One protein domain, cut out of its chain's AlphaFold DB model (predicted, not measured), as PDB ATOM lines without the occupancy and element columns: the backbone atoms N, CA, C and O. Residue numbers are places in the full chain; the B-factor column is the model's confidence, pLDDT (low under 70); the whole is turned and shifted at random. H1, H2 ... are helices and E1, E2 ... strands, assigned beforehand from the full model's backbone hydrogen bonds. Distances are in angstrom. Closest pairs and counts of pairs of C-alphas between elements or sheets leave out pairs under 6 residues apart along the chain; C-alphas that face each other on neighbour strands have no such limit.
ATOM      1  N   VAL A 174      -2.694 -28.312-122.765       76.38
ATOM      2  CA  VAL A 174      -1.620 -28.325-121.764       76.38
ATOM      3  C   VAL A 174      -1.771 -27.199-120.738       76.38
ATOM      4  O   VAL A 174      -1.785 -27.465-119.544       76.38
ATOM      5  N   VAL A 175      -1.901 -25.943-121.168       69.31
ATOM      6  CA  VAL A 175      -1.972 -24.800-120.249       69.31
ATOM      7  C   VAL A 175      -3.298 -24.791-119.488       69.31
ATOM      8  O   VAL A 175      -3.284 -24.580-118.280       69.31
ATOM      9  N   THR A 176      -4.432 -25.102-120.136       68.00
ATOM     10  CA  THR A 176      -5.730 -25.136-119.427       68.00
ATOM     11  C   THR A 176      -5.791 -26.199-118.348       68.00
ATOM     12  O   THR A 176      -6.313 -25.926-117.277       68.00
ATOM     13  N   SER A 177      -5.258 -27.394-118.607       70.12
ATOM     14  CA  SER A 177      -5.205 -28.452-117.601       70.12
ATOM     15  C   SER A 177      -4.277 -28.105-116.437       70.12
ATOM     16  O   SER A 177      -4.488 -28.614-115.340       70.12
ATOM     17  N   GLY A 178      -3.279 -27.241-116.660       57.28
ATOM     18  CA  GLY A 178      -2.438 -26.677-115.605       57.28
ATOM     19  C   GLY A 178      -3.198 -25.694-114.718       57.28
ATOM     20  O   GLY A 178      -3.188 -25.849-113.509       57.28
ATOM     21  N   CYS A 179      -3.936 -24.750-115.304       59.59
ATOM     22  CA  CYS A 179      -4.707 -23.754-114.543       59.59
ATOM     23  C   CYS A 179      -5.851 -24.341-113.681       59.59
ATOM     24  O   CYS A 179      -6.505 -23.598-112.956       59.59
ATOM     25  N   GLU A 180      -6.157 -25.637-113.804       57.84
ATOM     26  CA  GLU A 180      -7.176 -26.351-113.014       57.84
ATOM     27  C   GLU A 180      -6.587 -27.036-111.756       57.84
ATOM     28  O   GLU A 180      -7.303 -27.760-111.069       57.84
ATOM     29  N   ILE A 181      -5.289 -26.864-111.462       57.00
ATOM     30  CA  ILE A 181      -4.581 -27.558-110.371       57.00
ATOM     31  C   ILE A 181      -4.200 -26.573-109.266       57.00
ATOM     32  O   ILE A 181      -3.348 -25.715-109.466       57.00
ATOM     33  N   ASP A 182      -4.735 -26.780-108.064       45.62
ATOM     34  CA  ASP A 182      -4.468 -25.940-106.884       45.62
ATOM     35  C   ASP A 182      -3.158 -26.302-106.121       45.62
ATOM     36  O   ASP A 182      -3.036 -26.000-104.936       45.62
ATOM     37  N   SER A 183      -2.169 -26.992-106.723       47.31
ATOM     38  CA  SER A 183      -1.043 -27.604-105.970       47.31
ATOM     39  C   SER A 183       0.334 -26.930-106.116       47.31
ATOM     40  O   SER A 183       0.957 -26.945-107.169       47.31
ATOM     41  N   HIS A 184       0.868 -26.434-104.993       48.78
ATOM     42  CA  HIS A 184       2.127 -25.677-104.860       48.78
ATOM     43  C   HIS A 184       3.419 -26.517-104.747       48.78
ATOM     44  O   HIS A 184       4.296 -26.194-103.947       48.78
ATOM     45  N   LEU A 185       3.570 -27.603-105.509       47.69
ATOM     46  CA  LEU A 185       4.803 -28.406-105.460       47.69
ATOM     47  C   LEU A 185       5.484 -28.482-106.827       47.69
ATOM     48  O   LEU A 185       4.916 -28.961-107.810       47.69
ATOM     49  N   ASP A 186       6.725 -28.001-106.866       49.62
ATOM     50  CA  ASP A 186       7.585 -28.033-108.044       49.62
ATOM     51  C   ASP A 186       8.133 -29.455-108.247       49.62
ATOM     52  O   ASP A 186       8.596 -30.104-107.306       49.62
ATOM     53  N   GLY A 187       8.043 -29.984-109.469       55.69
ATOM     54  CA  GLY A 187       8.368 -31.387-109.724       55.69
ATOM     55  C   GLY A 187       8.167 -31.802-111.173       55.69
ATOM     56  O   GLY A 187       7.291 -32.615-111.477       55.69
ATOM     57  N   TYR A 188       8.967 -31.250-112.089       60.12
ATOM     58  CA  TYR A 188       8.996 -31.720-113.475       60.12
ATOM     59  C   TYR A 188       9.639 -33.111-113.565       60.12
ATOM     60  O   TYR A 188      10.845 -33.266-113.372       60.12
ATOM     61  N   SER A 189       8.843 -34.118-113.920       60.06
ATOM     62  CA  SER A 189       9.307 -35.462-114.270       60.06
ATOM     63  C   SER A 189       9.195 -35.644-115.779       60.06
ATOM     64  O   SER A 189       8.185 -35.298-116.371       60.06
ATOM     65  N   GLN A 190      10.208 -36.206-116.441       63.56
ATOM     66  CA  GLN A 190      10.111 -36.500-117.882       63.56
ATOM     67  C   GLN A 190       9.305 -37.769-118.192       63.56
ATOM     68  O   GLN A 190       9.126 -38.109-119.362       63.56
ATOM     69  N   ARG A 191       8.841 -38.504-117.173       69.62
ATOM     70  CA  ARG A 191       8.126 -39.768-117.377       69.62
ATOM     71  C   ARG A 191       6.700 -39.493-117.863       69.62
ATOM     72  O   ARG A 191       5.977 -38.784-117.167       69.62
ATOM     73  N   PRO A 192       6.270 -40.046-119.011       78.12
ATOM     74  CA  PRO A 192       4.877 -39.959-119.434       78.12
ATOM     75  C   PRO A 192       3.936 -40.521-118.364       78.12
ATOM     76  O   PRO A 192       4.265 -41.497-117.689       78.12
ATOM     77  N   PHE A 193       2.765 -39.909-118.222       85.75
ATOM     78  CA  PHE A 193       1.675 -40.446-117.411       85.75
ATOM     79  C   PHE A 193       0.799 -41.338-118.284       85.75
ATOM     80  O   PHE A 193       0.499 -40.958-119.415       85.75
ATOM     81  N   SER A 194       0.354 -42.477-117.760       83.56
ATOM     82  CA  SER A 194      -0.587 -43.361-118.445       83.56
ATOM     83  C   SER A 194      -1.767 -43.690-117.540       83.56
ATOM     84  O   SER A 194      -1.581 -43.952-116.354       83.56
ATOM     85  N   MET A 195      -2.962 -43.725-118.122       91.12
ATOM     86  CA  MET A 195      -4.186 -44.202-117.480       91.12
ATOM     87  C   MET A 195      -4.971 -45.093-118.438       91.12
ATOM     88  O   MET A 195      -4.858 -44.955-119.658       91.12
ATOM     89  N   GLU A 196      -5.768 -46.004-117.893       88.75
ATOM     90  CA  GLU A 196      -6.680 -46.832-118.679       88.75
ATOM     91  C   GLU A 196      -8.112 -46.323-118.542       88.75
ATOM     92  O   GLU A 196      -8.565 -46.037-117.437       88.75
ATOM     93  N   SER A 197      -8.822 -46.241-119.665       87.25
ATOM     94  CA  SER A 197     -10.221 -45.826-119.731       87.25
ATOM     95  C   SER A 197     -11.108 -46.993-120.150       87.25
ATOM     96  O   SER A 197     -11.040 -47.467-121.287       87.25
ATOM     97  N   ASN A 198     -11.978 -47.442-119.244       85.50
ATOM     98  CA  ASN A 198     -12.966 -48.475-119.559       85.50
ATOM     99  C   ASN A 198     -14.033 -47.968-120.536       85.50
ATOM    100  O   ASN A 198     -14.410 -48.699-121.443       85.50
ATOM    101  N   ALA A 199     -14.440 -46.701-120.433       83.56
ATOM    102  CA  ALA A 199     -15.409 -46.107-121.352       83.56
ATOM    103  C   ALA A 199     -14.886 -46.062-122.799       83.56
ATOM    104  O   ALA A 199     -15.622 -46.317-123.748       83.56
ATOM    105  N   ILE A 200     -13.592 -45.799-122.990       83.44
ATOM    106  CA  ILE A 200     -12.970 -45.865-124.315       83.44
ATOM    107  C   ILE A 200     -12.817 -47.311-124.790       83.44
ATOM    108  O   ILE A 200     -13.071 -47.587-125.963       83.44
ATOM    109  N   LYS A 201     -12.450 -48.244-123.897       82.69
ATOM    110  CA  LYS A 201     -12.466 -49.682-124.220       82.69
ATOM    111  C   LYS A 201     -13.847 -50.113-124.719       82.69
ATOM    112  O   LYS A 201     -13.920 -50.864-125.681       82.69
ATOM    113  N   GLU A 202     -14.922 -49.623-124.105       81.12
ATOM    114  CA  GLU A 202     -16.308 -49.910-124.495       81.12
ATOM    115  C   GLU A 202     -16.699 -49.295-125.840       81.12
ATOM    116  O   GLU A 202     -17.324 -49.975-126.643       81.12
ATOM    117  N   ILE A 203     -16.276 -48.059-126.134       78.69
ATOM    118  CA  ILE A 203     -16.488 -47.431-127.455       78.69
ATOM    119  C   ILE A 203     -15.906 -48.292-128.574       78.69
ATOM    120  O   ILE A 203     -16.437 -48.318-129.687       78.69
ATOM    121  N   PHE A 204     -14.788 -48.959-128.291       75.75
ATOM    122  CA  PHE A 204     -14.142 -49.803-129.270       75.75
ATOM    123  C   PHE A 204     -14.647 -51.238-129.227       75.75
ATOM    124  O   PHE A 204     -14.772 -51.786-130.307       75.75
ATOM    125  N   ARG A 205     -15.005 -51.831-128.078       69.00
ATOM    126  CA  ARG A 205     -15.540 -53.205-127.959       69.00
ATOM    127  C   ARG A 205     -16.797 -53.410-128.818       69.00
ATOM    128  O   ARG A 205     -17.915 -53.205-128.367       69.00
ATOM    129  N   ASP A 206     -16.595 -53.887-130.038       55.88
ATOM    130  CA  ASP A 206     -17.635 -54.417-130.914       55.88
ATOM    131  C   ASP A 206     -17.146 -55.755-131.488       55.88
ATOM    132  O   ASP A 206     -16.063 -55.833-132.063       55.88
ATOM    133  N   ASP A 207     -17.918 -56.819-131.278       51.91
ATOM    134  CA  ASP A 207     -17.490 -58.233-131.220       51.91
ATOM    135  C   ASP A 207     -17.185 -58.888-132.588       51.91
ATOM    136  O   ASP A 207     -17.158 -60.107-132.752       51.91
ATOM    137  N   LYS A 208     -16.984 -58.080-133.630       46.31
ATOM    138  CA  LYS A 208     -16.651 -58.524-134.991       46.31
ATOM    139  C   LYS A 208     -15.590 -57.586-135.568       46.31
ATOM    140  O   LYS A 208     -15.349 -56.506-135.042       46.31
ATOM    141  N   ASN A 209     -14.927 -57.979-136.656       46.53
ATOM    142  CA  ASN A 209     -13.815 -57.270-137.323       46.53
ATOM    143  C   ASN A 209     -14.030 -55.758-137.667       46.53
ATOM    144  O   ASN A 209     -13.149 -55.129-138.253       46.53
ATOM    145  N   THR A 210     -15.158 -55.155-137.287       51.38
ATOM    146  CA  THR A 210     -15.515 -53.725-137.266       51.38
ATOM    147  C   THR A 210     -14.737 -52.879-136.246       51.38
ATOM    148  O   THR A 210     -14.542 -51.685-136.476       51.38
ATOM    149  N   LEU A 211     -14.227 -53.486-135.171       51.78
ATOM    150  CA  LEU A 211     -13.460 -52.848-134.085       51.78
ATOM    151  C   LEU A 211     -12.305 -51.947-134.586       51.78
ATOM    152  O   LEU A 211     -12.164 -50.782-134.203       51.78
ATOM    153  N   LYS A 212     -11.502 -52.476-135.519       52.97
ATOM    154  CA  LYS A 212     -10.290 -51.828-136.061       52.97
ATOM    155  C   LYS A 212     -10.610 -50.639-136.970       52.97
ATOM    156  O   LYS A 212      -9.992 -49.578-136.873       52.97
ATOM    157  N   LEU A 213     -11.612 -50.807-137.836       57.62
ATOM    158  CA  LEU A 213     -12.110 -49.753-138.723       57.62
ATOM    159  C   LEU A 213     -12.756 -48.617-137.922       57.62
ATOM    160  O   LEU A 213     -12.602 -47.452-138.293       57.62
ATOM    161  N   ASN A 214     -13.402 -48.933-136.798       76.56
ATOM    162  CA  ASN A 214     -13.995 -47.942-135.906       76.56
ATOM    163  C   ASN A 214     -12.930 -47.116-135.167       76.56
ATOM    164  O   ASN A 214     -13.026 -45.887-135.193       76.56
ATOM    165  N   PHE A 215     -11.873 -47.726-134.608       84.94
ATOM    166  CA  PHE A 215     -10.801 -46.982-133.923       84.94
ATOM    167  C   PHE A 215     -10.124 -45.956-134.836       84.94
ATOM    168  O   PHE A 215     -10.085 -44.762-134.520       84.94
ATOM    169  N   MET A 216      -9.615 -46.410-135.985       88.81
ATOM    170  CA  MET A 216      -8.878 -45.547-136.906       88.81
ATOM    171  C   MET A 216      -9.778 -44.425-137.439       88.81
ATOM    172  O   MET A 216      -9.377 -43.263-137.458       88.81
ATOM    173  N   LYS A 217     -11.025 -44.744-137.813       89.44
ATOM    174  CA  LYS A 217     -11.983 -43.764-138.343       89.44
ATOM    175  C   LYS A 217     -12.402 -42.731-137.297       89.44
ATOM    176  O   LYS A 217     -12.429 -41.541-137.616       89.44
ATOM    177  N   ILE A 218     -12.733 -43.151-136.074       90.69
ATOM    178  CA  ILE A 218     -13.130 -42.239-134.990       90.69
ATOM    179  C   ILE A 218     -11.953 -41.336-134.625       90.69
ATOM    180  O   ILE A 218     -12.110 -40.115-134.623       90.69
ATOM    181  N   SER A 219     -10.769 -41.916-134.412       93.56
ATOM    182  CA  SER A 219      -9.557 -41.174-134.051       93.56
ATOM    183  C   SER A 219      -9.156 -40.165-135.126       93.56
ATOM    184  O   SER A 219      -8.866 -39.013-134.811       93.56
ATOM    185  N   GLU A 220      -9.201 -40.551-136.403       94.38
ATOM    186  CA  GLU A 220      -8.870 -39.663-137.521       94.38
ATOM    187  C   GLU A 220      -9.901 -38.532-137.681       94.38
ATOM    188  O   GLU A 220      -9.541 -37.378-137.932       94.38
ATOM    189  N   ASN A 221     -11.194 -38.823-137.502       94.12
ATOM    190  CA  ASN A 221     -12.251 -37.809-137.555       94.12
ATOM    191  C   ASN A 221     -12.191 -36.841-136.371       94.12
ATOM    192  O   ASN A 221     -12.418 -35.638-136.553       94.12
ATOM    193  N   PHE A 222     -11.877 -37.349-135.182       95.12
ATOM    194  CA  PHE A 222     -11.610 -36.541-134.000       95.12
ATOM    195  C   PHE A 222     -10.435 -35.603-134.268       95.12
ATOM    196  O   PHE A 222     -10.589 -34.386-134.170       95.12
ATOM    197  N   ALA A 223      -9.307 -36.143-134.742       94.19
ATOM    198  CA  ALA A 223      -8.109 -35.367-135.050       94.19
ATOM    199  C   ALA A 223      -8.380 -34.247-136.063       94.19
ATOM    200  O   ALA A 223      -8.053 -33.088-135.813       94.19
ATOM    201  N   LYS A 224      -9.049 -34.571-137.178       93.81
ATOM    202  CA  LYS A 224      -9.430 -33.606-138.222       93.81
ATOM    203  C   LYS A 224     -10.352 -32.510-137.701       93.81
ATOM    204  O   LYS A 224     -10.258 -31.371-138.153       93.81
ATOM    205  N   THR A 225     -11.264 -32.847-136.792       92.69
ATOM    206  CA  THR A 225     -12.191 -31.873-136.201       92.69
ATOM    207  C   THR A 225     -11.436 -30.920-135.282       92.69
ATOM    208  O   THR A 225     -11.508 -29.710-135.470       92.69
ATOM    209  N   MET A 226     -10.617 -31.461-134.381       90.56
ATOM    210  CA  MET A 226      -9.787 -30.675-133.465       90.56
ATOM    211  C   MET A 226      -8.698 -29.865-134.187       90.56
ATOM    212  O   MET A 226      -8.337 -28.776-133.741       90.56
ATOM    213  N   GLY A 227      -8.202 -30.345-135.330       87.25
ATOM    214  CA  GLY A 227      -7.259 -29.626-136.188       87.25
ATOM    215  C   GLY A 227      -7.845 -28.352-136.799       87.25
ATOM    216  O   GLY A 227      -7.201 -27.305-136.757       87.25
ATOM    217  N   LYS A 228      -9.093 -28.394-137.293       86.19
ATOM    218  CA  LYS A 228      -9.780 -27.203-137.844       86.19
ATOM    219  C   LYS A 228      -9.878 -26.074-136.824       86.19
ATOM    220  O   LYS A 228      -9.769 -24.903-137.188       86.19
ATOM    221  N   ASP A 229     -10.033 -26.449-135.560       82.44
ATOM    222  CA  ASP A 229     -10.152 -25.564-134.409       82.44
ATOM    223  C   ASP A 229      -8.818 -25.215-133.735       82.44
ATOM    224  O   ASP A 229      -8.825 -24.556-132.692       82.44
ATOM    225  N   LEU A 230      -7.688 -25.612-134.342       81.50
ATOM    226  CA  LEU A 230      -6.324 -25.389-133.846       81.50
ATOM    227  C   LEU A 230      -6.114 -25.891-132.410       81.50
ATOM    228  O   LEU A 230      -5.379 -25.288-131.631       81.50
ATOM    229  N   ILE A 231      -6.745 -27.010-132.061       85.12
ATOM    230  CA  ILE A 231      -6.471 -27.720-130.808       85.12
ATOM    231  C   ILE A 231      -5.296 -28.678-131.012       85.12
ATOM    232  O   ILE A 231      -4.386 -28.714-130.184       85.12
ATOM    233  N   PHE A 232      -5.259 -29.388-132.147       87.56
ATOM    234  CA  PHE A 232      -4.119 -30.211-132.560       87.56
ATOM    235  C   PHE A 232      -3.426 -29.621-133.785       87.56
ATOM    236  O   PHE A 232      -4.078 -29.250-134.761       87.56
ATOM    237  N   MET A 233      -2.094 -29.562-133.749       83.44
ATOM    238  CA  MET A 233      -1.284 -29.134-134.892       83.44
ATOM    239  C   MET A 233      -0.909 -30.279-135.827       83.44
ATOM    240  O   MET A 233      -0.661 -30.060-137.008       83.44
ATOM    241  N   ASP A 234      -0.834 -31.492-135.288       86.88
ATOM    242  CA  ASP A 234      -0.473 -32.689-136.027       86.88
ATOM    243  C   ASP A 234      -1.059 -33.923-135.342       86.88
ATOM    244  O   ASP A 234      -1.377 -33.904-134.149       86.88
ATOM    245  N   TRP A 235      -1.185 -35.005-136.100       91.44
ATOM    246  CA  TRP A 235      -1.598 -36.307-135.589       91.44
ATOM    247  C   TRP A 235      -1.085 -37.440-136.471       91.44
ATOM    248  O   TRP A 235      -0.878 -37.270-137.677       91.44
ATOM    249  N   LYS A 236      -0.901 -38.611-135.868       91.56
ATOM    250  CA  LYS A 236      -0.627 -39.868-136.562       91.56
ATOM    251  C   LYS A 236      -1.586 -40.914-136.019       91.56
ATOM    252  O   LYS A 236      -1.555 -41.195-134.827       91.56
ATOM    253  N   VAL A 237      -2.417 -41.473-136.887       92.00
ATOM    254  CA  VAL A 237      -3.319 -42.575-136.545       92.00
ATOM    255  C   VAL A 237      -2.801 -43.830-137.232       92.00
ATOM    256  O   VAL A 237      -2.432 -43.797-138.405       92.00
ATOM    257  N   SER A 238      -2.719 -44.912-136.472       88.56
ATOM    258  CA  SER A 238      -2.401 -46.263-136.925       88.56
ATOM    259  C   SER A 238      -3.519 -47.212-136.492       88.56
ATOM    260  O   SER A 238      -4.487 -46.785-135.861       88.56
ATOM    261  N   GLU A 239      -3.390 -48.497-136.811       81.81
ATOM    262  CA  GLU A 239      -4.415 -49.497-136.492       81.81
ATOM    263  C   GLU A 239      -4.675 -49.640-134.987       81.81
ATOM    264  O   GLU A 239      -5.819 -49.826-134.579       81.81
ATOM    265  N   ASN A 240      -3.626 -49.518-134.168       84.75
ATOM    266  CA  ASN A 240      -3.698 -49.805-132.733       84.75
ATOM    267  C   ASN A 240      -3.463 -48.577-131.854       84.75
ATOM    268  O   ASN A 240      -3.777 -48.616-130.670       84.75
ATOM    269  N   GLU A 241      -2.907 -47.493-132.397       91.12
ATOM    270  CA  GLU A 241      -2.652 -46.272-131.635       91.12
ATOM    271  C   GLU A 241      -2.858 -45.002-132.459       91.12
ATOM    272  O   GLU A 241      -2.604 -44.959-133.666       91.12
ATOM    273  N   ALA A 242      -3.280 -43.941-131.780       93.00
ATOM    274  CA  ALA A 242      -3.359 -42.595-132.312       93.00
ATOM    275  C   ALA A 242      -2.564 -41.642-131.418       93.00
ATOM    276  O   ALA A 242      -2.679 -41.661-130.195       93.00
ATOM    277  N   LEU A 243      -1.742 -40.810-132.051       92.75
ATOM    278  CA  LEU A 243      -0.870 -39.837-131.413       92.75
ATOM    279  C   LEU A 243      -1.269 -38.437-131.869       92.75
ATOM    280  O   LEU A 243      -1.268 -38.150-133.065       92.75
ATOM    281  N   PHE A 244      -1.567 -37.562-130.918       92.62
ATOM    282  CA  PHE A 244      -2.025 -36.196-131.140       92.62
ATOM    283  C   PHE A 244      -1.008 -35.214-130.576       92.62
ATOM    284  O   PHE A 244      -0.503 -35.396-129.468       92.62
ATOM    285  N   TYR A 245      -0.738 -34.149-131.325       88.69
ATOM    286  CA  TYR A 245       0.156 -33.072-130.916       88.69
ATOM    287  C   TYR A 245      -0.672 -31.805-130.709       88.69
ATOM    288  O   TYR A 245      -1.090 -31.201-131.703       88.69
ATOM    289  N   PRO A 246      -0.942 -31.399-129.456       86.88
ATOM    290  CA  PRO A 246      -1.574 -30.118-129.159       86.88
ATOM    291  C   PRO A 246      -0.839 -28.955-129.830       86.88
ATOM    292  O   PRO A 246       0.383 -28.995-129.970       86.88
ATOM    293  N   VAL A 247      -1.566 -27.926-130.276       76.38
ATOM    294  CA  VAL A 247      -0.920 -26.734-130.847       76.38
ATOM    295  C   VAL A 247      -0.153 -26.007-129.747       76.38
ATOM    296  O   VAL A 247      -0.711 -25.687-128.694       76.38
ATOM    297  N   VAL A 248       1.126 -25.708-130.000       66.62
ATOM    298  CA  VAL A 248       1.927 -24.927-129.059       66.62
ATOM    299  C   VAL A 248       2.874 -23.942-129.752       66.62
ATOM    300  O   VAL A 248       4.028 -24.255-129.981       66.62
ATOM    301  N   PHE A 249       2.408 -22.710-129.996       59.91
ATOM    302  CA  PHE A 249       3.157 -21.582-130.594       59.91
ATOM    303  C   PHE A 249       3.698 -21.832-132.031       59.91
ATOM    304  O   PHE A 249       4.160 -22.920-132.335       59.91
ATOM    305  N   PRO A 250       3.707 -20.848-132.952       55.66
ATOM    306  CA  PRO A 250       4.053 -21.065-134.370       55.66
ATOM    307  C   PRO A 250       5.397 -21.767-134.651       55.66
ATOM    308  O   PRO A 250       5.495 -22.513-135.622       55.66
ATOM    309  N   MET A 251       6.408 -21.619-133.784       56.97
ATOM    310  CA  MET A 251       7.699 -22.313-133.942       56.97
ATOM    311  C   MET A 251       7.599 -23.841-133.796       56.97
ATOM    312  O   MET A 251       8.487 -24.554-134.261       56.97
ATOM    313  N   SER A 252       6.518 -24.378-133.219       61.81
ATOM    314  CA  SER A 252       6.309 -25.828-133.142       61.81
ATOM    315  C   SER A 252       6.119 -26.488-134.505       61.81
ATOM    316  O   SER A 252       6.397 -27.679-134.641       61.81
ATOM    317  N   GLN A 253       5.724 -25.721-135.529       65.44
ATOM    318  CA  GLN A 253       5.617 -26.202-136.910       65.44
ATOM    319  C   GLN A 253       6.978 -26.637-137.471       65.44
ATOM    320  O   GLN A 253       7.046 -27.579-138.258       65.44
ATOM    321  N   ILE A 254       8.073 -26.028-137.007       63.62
ATOM    322  CA  ILE A 254       9.438 -26.400-137.403       63.62
ATOM    323  C   ILE A 254       9.798 -27.778-136.826       63.62
ATOM    324  O   ILE A 254      10.275 -28.653-137.550       63.62
ATOM    325  N   TYR A 255       9.488 -28.019-135.546       64.88
ATOM    326  CA  TYR A 255       9.716 -29.316-134.889       64.88
ATOM    327  C   TYR A 255       8.876 -30.457-135.482       64.88
ATOM    328  O   TYR A 255       9.225 -31.627-135.326       64.88
ATOM    329  N   LEU A 256       7.775 -30.142-136.170       64.31
ATOM    330  CA  LEU A 256       6.969 -31.134-136.883       64.31
ATOM    331  C   LEU A 256       7.641 -31.652-138.159       64.31
ATOM    332  O   LEU A 256       7.383 -32.790-138.549       64.31
ATOM    333  N   MET A 257       8.496 -30.852-138.802       63.28
ATOM    334  CA  MET A 257       9.203 -31.276-140.013       63.28
ATOM    335  C   MET A 257      10.499 -32.011-139.715       63.28
ATOM    336  O   MET A 257      10.810 -33.012-140.356       63.28
ATOM    337  N   PHE A 258      11.250 -31.535-138.726       66.88
ATOM    338  CA  PHE A 258      12.513 -32.150-138.353       66.88
ATOM    339  C   PHE A 258      12.263 -33.201-137.281       66.88
ATOM    340  O   PHE A 258      12.298 -32.920-136.085       66.88
ATOM    341  N   HIS A 259      12.007 -34.437-137.720       60.16
ATOM    342  CA  HIS A 259      11.726 -35.557-136.821       60.16
ATOM    343  C   HIS A 259      12.827 -35.757-135.761       60.16
ATOM    344  O   HIS A 259      12.527 -36.075-134.611       60.16
ATOM    345  N   SER A 260      14.083 -35.471-136.122       55.31
ATOM    346  CA  SER A 260      15.245 -35.466-135.221       55.31
ATOM    347  C   SER A 260      15.131 -34.453-134.076       55.31
ATOM    348  O   SER A 260      15.613 -34.713-132.977       55.31
ATOM    349  N   LEU A 261      14.441 -33.332-134.293       58.16
ATOM    350  CA  LEU A 261      14.213 -32.284-133.296       58.16
ATOM    351  C   LEU A 261      12.921 -32.500-132.490       58.16
ATOM    352  O   LEU A 261      12.616 -31.709-131.603       58.16
ATOM    353  N   ARG A 262      12.149 -33.559-132.773       63.69
ATOM    354  CA  ARG A 262      10.830 -33.800-132.164       63.69
ATOM    355  C   ARG A 262      10.913 -34.374-130.748       63.69
ATOM    356  O   ARG A 262      10.031 -34.121-129.923       63.69
ATOM    357  N   LYS A 263      11.948 -35.174-130.464       61.50
ATOM    358  CA  LYS A 263      12.047 -35.965-129.228       61.50
ATOM    359  C   LYS A 263      12.092 -35.042-128.008       61.50
ATOM    360  O   LYS A 263      12.986 -34.214-127.877       61.50
ATOM    361  N   ASN A 264      11.109 -35.191-127.122       66.25
ATOM    362  CA  ASN A 264      10.947 -34.428-125.876       66.25
ATOM    363  C   ASN A 264      10.756 -32.905-126.042       66.25
ATOM    364  O   ASN A 264      10.765 -32.181-125.046       66.25
ATOM    365  N   LYS A 265      10.566 -32.410-127.274       74.00
ATOM    366  CA  LYS A 265      10.365 -30.981-127.574       74.00
ATOM    367  C   LYS A 265       8.904 -30.589-127.746       74.00
ATOM    368  O   LYS A 265       8.573 -29.423-127.581       74.00
ATOM    369  N   LEU A 266       8.034 -31.549-128.049       80.81
ATOM    370  CA  LEU A 266       6.603 -31.319-128.216       80.81
ATOM    371  C   LEU A 266       5.811 -32.163-127.228       80.81
ATOM    372  O   LEU A 266       6.096 -33.349-127.059       80.81
ATOM    373  N   SER A 267       4.805 -31.550-126.611       86.75
ATOM    374  CA  SER A 267       3.793 -32.284-125.856       86.75
ATOM    375  C   SER A 267       2.968 -33.164-126.795       86.75
ATOM    376  O   SER A 267       2.723 -32.799-127.949       86.75
ATOM    377  N   TRP A 268       2.540 -34.327-126.314       90.56
ATOM    378  CA  TRP A 268       1.731 -35.258-127.092       90.56
ATOM    379  C   TRP A 268       0.799 -36.076-126.204       90.56
ATOM    380  O   TRP A 268       1.048 -36.277-125.014       90.56
ATOM    381  N   ILE A 269      -0.282 -36.552-126.813       94.19
ATOM    382  CA  ILE A 269      -1.263 -37.445-126.199       94.19
ATOM    383  C   ILE A 269      -1.395 -38.659-127.094       94.19
ATOM    384  O   ILE A 269      -1.578 -38.524-128.301       94.19
ATOM    385  N   LYS A 270      -1.291 -39.840-126.508       93.88
ATOM    386  CA  LYS A 270      -1.420 -41.115-127.194       93.88
ATOM    387  C   LYS A 270      -2.614 -41.868-126.641       93.88
ATOM    388  O   LYS A 270      -2.768 -41.929-125.431       93.88
ATOM    389  N   ILE A 271      -3.415 -42.460-127.509       94.00
ATOM    390  CA  ILE A 271      -4.491 -43.391-127.160       94.00
ATOM    391  C   ILE A 271      -4.264 -44.684-127.937       94.00
ATOM    392  O   ILE A 271      -3.878 -44.619-129.105       94.00
ATOM    393  N   ASN A 272      -4.475 -45.841-127.317       90.44
ATOM    394  CA  ASN A 272      -4.512 -47.114-128.033       90.44
ATOM    395  C   ASN A 272      -5.942 -47.675-128.119       90.44
ATOM    396  O   ASN A 272      -6.863 -47.189-127.461       90.44
ATOM    397  N   ASN A 273      -6.126 -48.694-128.951       85.38
ATOM    398  CA  ASN A 273      -7.395 -49.412-129.108       85.38
ATOM    399  C   ASN A 273      -7.845 -50.164-127.835       85.38
ATOM    400  O   ASN A 273      -9.012 -50.521-127.721       85.38
ATOM    401  N   GLU A 274      -6.957 -50.341-126.858       85.81
ATOM    402  CA  GLU A 274      -7.255 -50.856-125.516       85.81
ATOM    403  C   GLU A 274      -7.649 -49.739-124.530       85.81
ATOM    404  O   GLU A 274      -7.682 -49.956-123.323       85.81
ATOM    405  N   GLY A 275      -7.897 -48.517-125.003       84.75
ATOM    406  CA  GLY A 275      -8.325 -47.394-124.167       84.75
ATOM    407  C   GLY A 275      -7.274 -46.865-123.190       84.75
ATOM    408  O   GLY A 275      -7.607 -46.126-122.266       84.75
ATOM    409  N   ARG A 276      -5.995 -47.198-123.381       92.00
ATOM    410  CA  ARG A 276      -4.888 -46.591-122.641       92.00
ATOM    411  C   ARG A 276      -4.572 -45.217-123.212       92.00
ATOM    412  O   ARG A 276      -4.141 -45.104-124.359       92.00
ATOM    413  N   ILE A 277      -4.702 -44.187-122.382       94.31
ATOM    414  CA  ILE A 277      -4.290 -42.817-122.687       94.31
ATOM    415  C   ILE A 277      -2.932 -42.562-122.038       94.31
ATOM    416  O   ILE A 277      -2.743 -42.812-120.853       94.31
ATOM    417  N   THR A 278      -1.967 -42.068-122.809       92.19
ATOM    418  CA  THR A 278      -0.639 -41.668-122.336       92.19
ATOM    419  C   THR A 278      -0.370 -40.220-122.699       92.19
ATOM    420  O   THR A 278      -0.536 -39.830-123.852       92.19
ATOM    421  N   VAL A 279       0.076 -39.428-121.733       92.31
ATOM    422  CA  VAL A 279       0.329 -37.998-121.895       92.31
ATOM    423  C   VAL A 279       1.781 -37.691-121.573       92.31
ATOM    424  O   VAL A 279       2.326 -38.135-120.563       92.31
ATOM    425  N   PHE A 280       2.389 -36.877-122.427       89.12
ATOM    426  CA  PHE A 280       3.695 -36.280-122.203       89.12
ATOM    427  C   PHE A 280       3.609 -34.772-122.411       89.12
ATOM    428  O   PHE A 280       3.081 -34.309-123.426       89.12
ATOM    429  N   VAL A 281       4.181 -34.014-121.477       86.94
ATOM    430  CA  VAL A 281       4.298 -32.562-121.581       86.94
ATOM    431  C   VAL A 281       5.771 -32.185-121.718       86.94
ATOM    432  O   VAL A 281       6.625 -32.551-120.904       86.94
ATOM    433  N   SER A 282       6.097 -31.445-122.777       84.50
ATOM    434  CA  SER A 282       7.467 -30.978-122.983       84.50
ATOM    435  C   SER A 282       7.864 -29.986-121.887       84.50
ATOM    436  O   SER A 282       7.030 -29.244-121.366       84.50
ATOM    437  N   LYS A 283       9.155 -29.926-121.544       80.25
ATOM    438  CA  LYS A 283       9.662 -28.950-120.562       80.25
ATOM    439  C   LYS A 283       9.344 -27.514-120.985       80.25
ATOM    440  O   LYS A 283       9.053 -26.672-120.140       80.25
ATOM    441  N   ASP A 284       9.401 -27.250-122.288       77.69
ATOM    442  CA  ASP A 284       9.139 -25.928-122.847       77.69
ATOM    443  C   ASP A 284       7.664 -25.546-122.736       77.69
ATOM    444  O   ASP A 284       7.383 -24.368-122.557       77.69
ATOM    445  N   ASP A 285       6.740 -26.510-122.790       79.19
ATOM    446  CA  ASP A 285       5.302 -26.273-122.611       79.19
ATOM    447  C   ASP A 285       4.904 -26.227-121.136       79.19
ATOM    448  O   ASP A 285       4.097 -25.385-120.752       79.19
ATOM    449  N   TYR A 286       5.526 -27.057-120.297       79.50
ATOM    450  CA  TYR A 286       5.350 -27.033-118.845       79.50
ATOM    451  C   TYR A 286       5.720 -25.666-118.256       79.50
ATOM    452  O   TYR A 286       4.946 -25.084-117.506       79.50
ATOM    453  N   LYS A 287       6.847 -25.081-118.692       77.12
ATOM    454  CA  LYS A 287       7.273 -23.722-118.303       77.12
ATOM    455  C   LYS A 287       6.290 -22.610-118.695       77.12
ATOM    456  O   LYS A 287       6.462 -21.479-118.249       77.12
ATOM    457  N   LYS A 288       5.321 -22.880-119.578       73.19
ATOM    458  CA  LYS A 288       4.309 -21.890-119.988       73.19
ATOM    459  C   LYS A 288       3.164 -21.792-118.996       73.19
ATOM    460  O   LYS A 288       2.424 -20.813-119.044       73.19
ATOM    461  N   ILE A 289       3.025 -22.781-118.120       72.88
ATOM    462  CA  ILE A 289       2.053 -22.761-117.040       72.88
ATOM    463  C   ILE A 289       2.602 -21.799-115.990       72.88
ATOM    464  O   ILE A 289       3.679 -22.005-115.440       72.88
ATOM    465  N   LEU A 290       1.906 -20.679-115.808       65.31
ATOM    466  CA  LEU A 290       2.345 -19.603-114.915       65.31
ATOM    467  C   LEU A 290       2.168 -19.952-113.436       65.31
ATOM    468  O   LEU A 290       2.767 -19.306-112.580       65.31
ATOM    469  N   GLU A 291       1.329 -20.942-113.155       64.94
ATOM    470  CA  GLU A 291       1.063 -21.471-111.827       64.94
ATOM    471  C   GLU A 291       1.933 -22.719-111.624       64.94
ATOM    472  O   GLU A 291       2.079 -23.546-112.528       64.94
ATOM    473  N   GLN A 292       2.575 -22.833-110.460       65.19
ATOM    474  CA  GLN A 292       3.336 -24.035-110.118       65.19
ATOM    475  C   GLN A 292       2.353 -25.195-110.004       65.19
ATOM    476  O   GLN A 292       1.438 -25.121-109.196       65.19
ATOM    477  N   VAL A 293       2.531 -26.231-110.824       71.62
ATOM    478  CA  VAL A 293       1.672 -27.420-110.827       71.62
ATOM    479  C   VAL A 293       2.518 -28.671-110.924       71.62
ATOM    480  O   VAL A 293       3.401 -28.766-111.773       71.62
ATOM    481  N   THR A 294       2.244 -29.673-110.096       80.75
ATOM    482  CA  THR A 294       2.973 -30.949-110.192       80.75
ATOM    483  C   THR A 294       2.788 -31.585-111.578       80.75
ATOM    484  O   THR A 294       1.670 -31.707-112.086       80.75
ATOM    485  N   TYR A 295       3.884 -32.022-112.211       81.50
ATOM    486  CA  TYR A 295       3.856 -32.541-113.587       81.50
ATOM    487  C   TYR A 295       2.894 -33.724-113.769       81.50
ATOM    488  O   TYR A 295       2.169 -33.800-114.759       81.50
ATOM    489  N   HIS A 296       2.852 -34.641-112.800       81.81
ATOM    490  CA  HIS A 296       1.958 -35.795-112.866       81.81
ATOM    491  C   HIS A 296       0.478 -35.401-112.765       81.81
ATOM    492  O   HIS A 296      -0.330 -35.956-113.508       81.81
ATOM    493  N   ALA A 297       0.124 -34.422-111.921       83.31
ATOM    494  CA  ALA A 297      -1.244 -33.907-111.854       83.31
ATOM    495  C   ALA A 297      -1.640 -33.216-113.164       83.31
ATOM    496  O   ALA A 297      -2.730 -33.448-113.677       83.31
ATOM    497  N   LEU A 298      -0.719 -32.457-113.768       85.88
ATOM    498  CA  LEU A 298      -0.929 -31.856-115.083       85.88
ATOM    499  C   LEU A 298      -1.227 -32.911-116.147       85.88
ATOM    500  O   LEU A 298      -2.227 -32.813-116.858       85.88
ATOM    501  N   CYS A 299      -0.370 -33.924-116.273       88.75
ATOM    502  CA  CYS A 299      -0.575 -34.961-117.275       88.75
ATOM    503  C   CYS A 299      -1.863 -35.757-117.032       88.75
ATOM    504  O   CYS A 299      -2.532 -36.118-118.001       88.75
ATOM    505  N   ARG A 300      -2.234 -35.985-115.767       89.00
ATOM    506  CA  ARG A 300      -3.504 -36.612-115.395       89.00
ATOM    507  C   ARG A 300      -4.705 -35.764-115.818       89.00
ATOM    508  O   ARG A 300      -5.563 -36.274-116.528       89.00
ATOM    509  N   ASN A 301      -4.725 -34.473-115.490       88.81
ATOM    510  CA  ASN A 301      -5.808 -33.569-115.889       88.81
ATOM    511  C   ASN A 301      -5.952 -33.479-117.413       88.81
ATOM    512  O   ASN A 301      -7.067 -33.466-117.936       88.81
ATOM    513  N   ILE A 302      -4.833 -33.453-118.147       91.06
ATOM    514  CA  ILE A 302      -4.846 -33.517-119.616       91.06
ATOM    515  C   ILE A 302      -5.491 -34.824-120.088       91.06
ATOM    516  O   ILE A 302      -6.318 -34.792-120.997       91.06
ATOM    517  N   ALA A 303      -5.120 -35.957-119.488       91.88
ATOM    518  CA  ALA A 303      -5.642 -37.266-119.859       91.88
ATOM    519  C   ALA A 303      -7.159 -37.360-119.619       91.88
ATOM    520  O   ALA A 303      -7.884 -37.740-120.534       91.88
ATOM    521  N   GLU A 304      -7.649 -36.936-118.453       92.69
ATOM    522  CA  GLU A 304      -9.078 -36.937-118.092       92.69
ATOM    523  C   GLU A 304      -9.900 -35.970-118.966       92.69
ATOM    524  O   GLU A 304     -11.037 -36.242-119.359       92.69
ATOM    525  N   LYS A 305      -9.335 -34.809-119.313       92.94
ATOM    526  CA  LYS A 305      -9.976 -33.841-120.217       92.94
ATOM    527  C   LYS A 305     -10.026 -34.357-121.653       92.94
ATOM    528  O   LYS A 305     -11.051 -34.219-122.322       92.94
ATOM    529  N   PHE A 306      -8.946 -34.988-122.109       94.56
ATOM    530  CA  PHE A 306      -8.887 -35.654-123.404       94.56
ATOM    531  C   PHE A 306      -9.886 -36.811-123.491       94.56
ATOM    532  O   PHE A 306     -10.634 -36.881-124.462       94.56
ATOM    533  N   GLU A 307      -9.936 -37.673-122.475       94.38
ATOM    534  CA  GLU A 307     -10.873 -38.794-122.380       94.38
ATOM    535  C   GLU A 307     -12.321 -38.319-122.525       94.38
ATOM    536  O   GLU A 307     -13.031 -38.778-123.420       94.38
ATOM    537  N   ARG A 308     -12.737 -37.343-121.706       93.62
ATOM    538  CA  ARG A 308     -14.093 -36.775-121.753       93.62
ATOM    539  C   ARG A 308     -14.440 -36.240-123.138       93.62
ATOM    540  O   ARG A 308     -15.508 -36.545-123.661       93.62
ATOM    541  N   ALA A 309     -13.537 -35.477-123.752       94.12
ATOM    542  CA  ALA A 309     -13.759 -34.937-125.090       94.12
ATOM    543  C   ALA A 309     -13.832 -36.031-126.163       94.12
ATOM    544  O   ALA A 309     -14.623 -35.923-127.100       94.12
ATOM    545  N   PHE A 310     -13.010 -37.073-126.044       93.94
ATOM    546  CA  PHE A 310     -12.984 -38.182-126.987       93.94
ATOM    547  C   PHE A 310     -14.273 -39.010-126.912       93.94
ATOM    548  O   PHE A 310     -14.890 -39.273-127.945       93.94
ATOM    549  N   ILE A 311     -14.718 -39.352-125.698       91.25
ATOM    550  CA  ILE A 311     -15.986 -40.052-125.449       91.25
ATOM    551  C   ILE A 311     -17.158 -39.226-125.972       91.25
ATOM    552  O   ILE A 311     -18.010 -39.744-126.692       91.25
ATOM    553  N   GLU A 312     -17.186 -37.931-125.649       92.75
ATOM    554  CA  GLU A 312     -18.234 -37.031-126.120       92.75
ATOM    555  C   GLU A 312     -18.272 -37.007-127.651       92.75
ATOM    556  O   GLU A 312     -19.319 -37.243-128.246       92.75
ATOM    557  N   PHE A 313     -17.124 -36.840-128.310       92.88
ATOM    558  CA  PHE A 313     -17.046 -36.860-129.769       92.88
ATOM    559  C   PHE A 313     -17.535 -38.181-130.381       92.88
ATOM    560  O   PHE A 313     -18.217 -38.163-131.412       92.88
ATOM    561  N   ALA A 314     -17.206 -39.317-129.761       89.19
ATOM    562  CA  ALA A 314     -17.567 -40.645-130.254       89.19
ATOM    563  C   ALA A 314     -19.089 -40.867-130.328       89.19
ATOM    564  O   ALA A 314     -19.546 -41.630-131.177       89.19
ATOM    565  N   LYS A 315     -19.888 -40.125-129.547       87.31
ATOM    566  CA  LYS A 315     -21.361 -40.136-129.630       87.31
ATOM    567  C   LYS A 315     -21.913 -39.601-130.968       87.31
ATOM    568  O   LYS A 315     -23.102 -39.720-131.237       87.31
ATOM    569  N   GLY A 316     -21.096 -38.951-131.804       81.56
ATOM    570  CA  GLY A 316     -21.365 -38.758-133.238       81.56
ATOM    571  C   GLY A 316     -22.210 -37.548-133.677       81.56
ATOM    572  O   GLY A 316     -22.070 -37.125-134.831       81.56
ATOM    573  N   SER A 317     -23.032 -36.945-132.807       85.25
ATOM    574  CA  SER A 317     -23.867 -35.777-133.157       85.25
ATOM    575  C   SER A 317     -23.044 -34.496-133.408       85.25
ATOM    576  O   SER A 317     -21.884 -34.385-133.002       85.25
ATOM    577  N   LYS A 318     -23.628 -33.499-134.091       87.75
ATOM    578  CA  LYS A 318     -22.970 -32.196-134.320       87.75
ATOM    579  C   LYS A 318     -22.698 -31.461-133.003       87.75
ATOM    580  O   LYS A 318     -21.612 -30.904-132.845       87.75
ATOM    581  N   ASP A 319     -23.648 -31.509-132.077       90.00
ATOM    582  CA  ASP A 319     -23.538 -30.860-130.770       90.00
ATOM    583  C   ASP A 319     -22.454 -31.528-129.927       90.00
ATOM    584  O   ASP A 319     -21.616 -30.843-129.350       90.00
ATOM    585  N   ASN A 320     -22.351 -32.856-129.985       89.56
ATOM    586  CA  ASN A 320     -21.311 -33.608-129.287       89.56
ATOM    587  C   ASN A 320     -19.901 -33.238-129.781       89.56
ATOM    588  O   ASN A 320     -18.962 -33.110-128.998       89.56
ATOM    589  N   LYS A 321     -19.734 -32.985-131.088       90.50
ATOM    590  CA  LYS A 321     -18.455 -32.492-131.638       90.50
ATOM    591  C   LYS A 321     -18.107 -31.105-131.108       90.50
ATOM    592  O   LYS A 321     -16.943 -30.836-130.818       90.50
ATOM    593  N   PHE A 322     -19.103 -30.231-130.993       89.12
ATOM    594  CA  PHE A 322     -18.925 -28.895-130.435       89.12
ATOM    595  C   PHE A 322     -18.616 -28.945-128.930       89.12
ATOM    596  O   PHE A 322     -17.693 -28.272-128.473       89.12
ATOM    597  N   ASN A 323     -19.293 -29.816-128.182       90.88
ATOM    598  CA  ASN A 323     -19.017 -30.072-126.770       90.88
ATOM    599  C   ASN A 323     -17.599 -30.611-126.564       90.88
ATOM    600  O   ASN A 323     -16.889 -30.131-125.688       90.88
ATOM    601  N   ALA A 324     -17.130 -31.533-127.407       91.38
ATOM    602  CA  ALA A 324     -15.755 -32.026-127.344       91.38
ATOM    603  C   ALA A 324     -14.717 -30.900-127.519       91.38
ATOM    604  O   ALA A 324     -13.724 -30.854-126.791       91.38
ATOM    605  N   ILE A 325     -14.961 -29.952-128.434       89.19
ATOM    606  CA  ILE A 325     -14.119 -28.753-128.608       89.19
ATOM    607  C   ILE A 325     -14.129 -27.896-127.337       89.19
ATOM    608  O   ILE A 325     -13.063 -27.493-126.866       89.19
ATOM    609  N   LYS A 326     -15.313 -27.642-126.767       87.69
ATOM    610  CA  LYS A 326     -15.467 -26.878-125.522       87.69
ATOM    611  C   LYS A 326     -14.717 -27.518-124.359       87.69
ATOM    612  O   LYS A 326     -13.951 -26.831-123.684       87.69
ATOM    613  N   ILE A 327     -14.870 -28.835-124.186       89.50
ATOM    614  CA  ILE A 327     -14.181 -29.613-123.152       89.50
ATOM    615  C   ILE A 327     -12.674 -29.407-123.282       89.50
ATOM    616  O   ILE A 327     -12.049 -28.995-122.313       89.50
ATOM    617  N   LEU A 328     -12.082 -29.602-124.467       87.75
ATOM    618  CA  LEU A 328     -10.631 -29.445-124.650       87.75
ATOM    619  C   LEU A 328     -10.135 -28.009-124.437       87.75
ATOM    620  O   LEU A 328      -8.994 -27.825-124.019       87.75
ATOM    621  N   ARG A 329     -10.980 -27.002-124.684       81.69
ATOM    622  CA  ARG A 329     -10.668 -25.583-124.442       81.69
ATOM    623  C   ARG A 329     -10.911 -25.128-122.999       81.69
ATOM    624  O   ARG A 329     -10.560 -24.000-122.659       81.69
ATOM    625  N   GLY A 330     -11.501 -25.968-122.142       74.56
ATOM    626  CA  GLY A 330     -11.917 -25.557-120.795       74.56
ATOM    627  C   GLY A 330     -13.026 -24.497-120.817       74.56
ATOM    628  O   GLY A 330     -13.023 -23.557-120.015       74.56
TER     629      GLY A 330
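This is residues 174 to 330 of the 332 residues of an uncharacterized protein of Candidatus Altiarchaeales archaeon HGW-Altiarchaeales-1 (UniProt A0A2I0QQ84). A twisted sheet of five antiparallel strands is covered on one face by two long helices that point in clearly different directions: H3 over E3 and E2, and H6 slantwise over E1, E5 and E4. H7 folds back along H6 on the side away from the sheet, short helices H1 and H5 sit near the beginning of H6, H2 packs near its end, and H4 sits out past E2. The printed part has 157 residues with seven named helices and five named strands, in the order H1 E1 H2 H3 E2 E3 H4 E4 E5 H5 H6 H7, and the sheet's order is E1 - E5 - E4 - E3 - E2. The class is mixed, helices and strands; the whole is compact, with a radius of gyration of the C-alphas of 15.4 A and spans of 47 by 35 by 28 A.

In the sheet, E1 is residues 193 to 196, E5 is residues 276 to 280, E4 is residues 268 to 272, E3 is residues 241 to 246 and E2 is residues 232 to 237. E3 is 16.4 A long, E4 and E5 are 13.4 A each, E2 is 13.0 A and E1 is 10.6 A. H3, residues 210 to 228, is 27.1 A long. H6, residues 295 to 314, is 28.3 A long and runs from C-alpha 295 at (3.856, -32.541, -113.587) to C-alpha 314 at (-17.567, -40.645, -130.254). H7, residues 318 to 329, is 17.1 A long and ends with C-alpha 329 at (-10.668, -25.583, -124.442). The shorter helices are H1, residues 174 to 178, beginning with C-alpha 174 at (-1.620, -28.325, -121.764); H2, residues 198 to 204; H4, residues 252 to 257; and H5, residues 283 to 286.

The edge strands are E1 and E2, and the sheet is twisted, its C-alphas lying up to 4.3 A off the best plane. E1 and E5 are antiparallel at 166 degrees, with N 195 and O 277 2.9 A apart, within hydrogen-bond range. The hairpin E4 and E5 has N 278 and O 270 at 2.7 A, E4 and E3 have N 244 and O 269 at 2.8 A, and the hairpin E2 and E3 has N 243 and O 236 at 2.8 A. H3 and H6 are on the same face, giving two layers, helices over one face of a sheet. H3 has a height over the sheet of 9.0 A and runs along the strands, at 14 degrees to E2 on the local plane. H6 has a height of 8.8 A and runs slantwise to the strands, at 44 degrees to E5 on the local plane; it lies over E1, E5 and, only just, E4, on which 3 of its C-alphas fall. H3 and H6 only just touch, with 3 pairs of C-alphas within 8 A, the closest those of Ile 218 and Ala 314 at 6.7 A; at 72 degrees they are only just about perpendicular. H6 is the hub, touching H1, H2, H3 and H7. The helical hairpin H6 and H7 has a shallow tilt of 8 degrees, opposite ways, with the closest C-alphas, Ala 309 and Ala 324, 4.2 A apart. H1 touches H6 at Gly 178 and Leu 298, their closest C-alphas, 5.4 A apart, and touches H5 at Val 174 and Asp 285, 7.3 A. H2 touches H6 at a steep tilt of 40 degrees, the same way, the C-alphas of Ile 200 and Ile 311 being closest at 6.6 A. H2 and H4 only graze the sheet, and H4 touches no helix. Every O i to N i+4 pair is within hydrogen-bond range in H1, H2, H3, H6 and H7; H4 has 1 of 2, and H5 is too short for such a pair.

The two C-alphas farthest apart, those of His 184 and Lys 208, are 48.4 A apart. The printed part has no cut, and its one long link joins H1 to E1. The mean pLDDT of the printed part is 78.8, with 45 residues under 70, among them residues 178 to 191, 205 to 213 and 248 to 264.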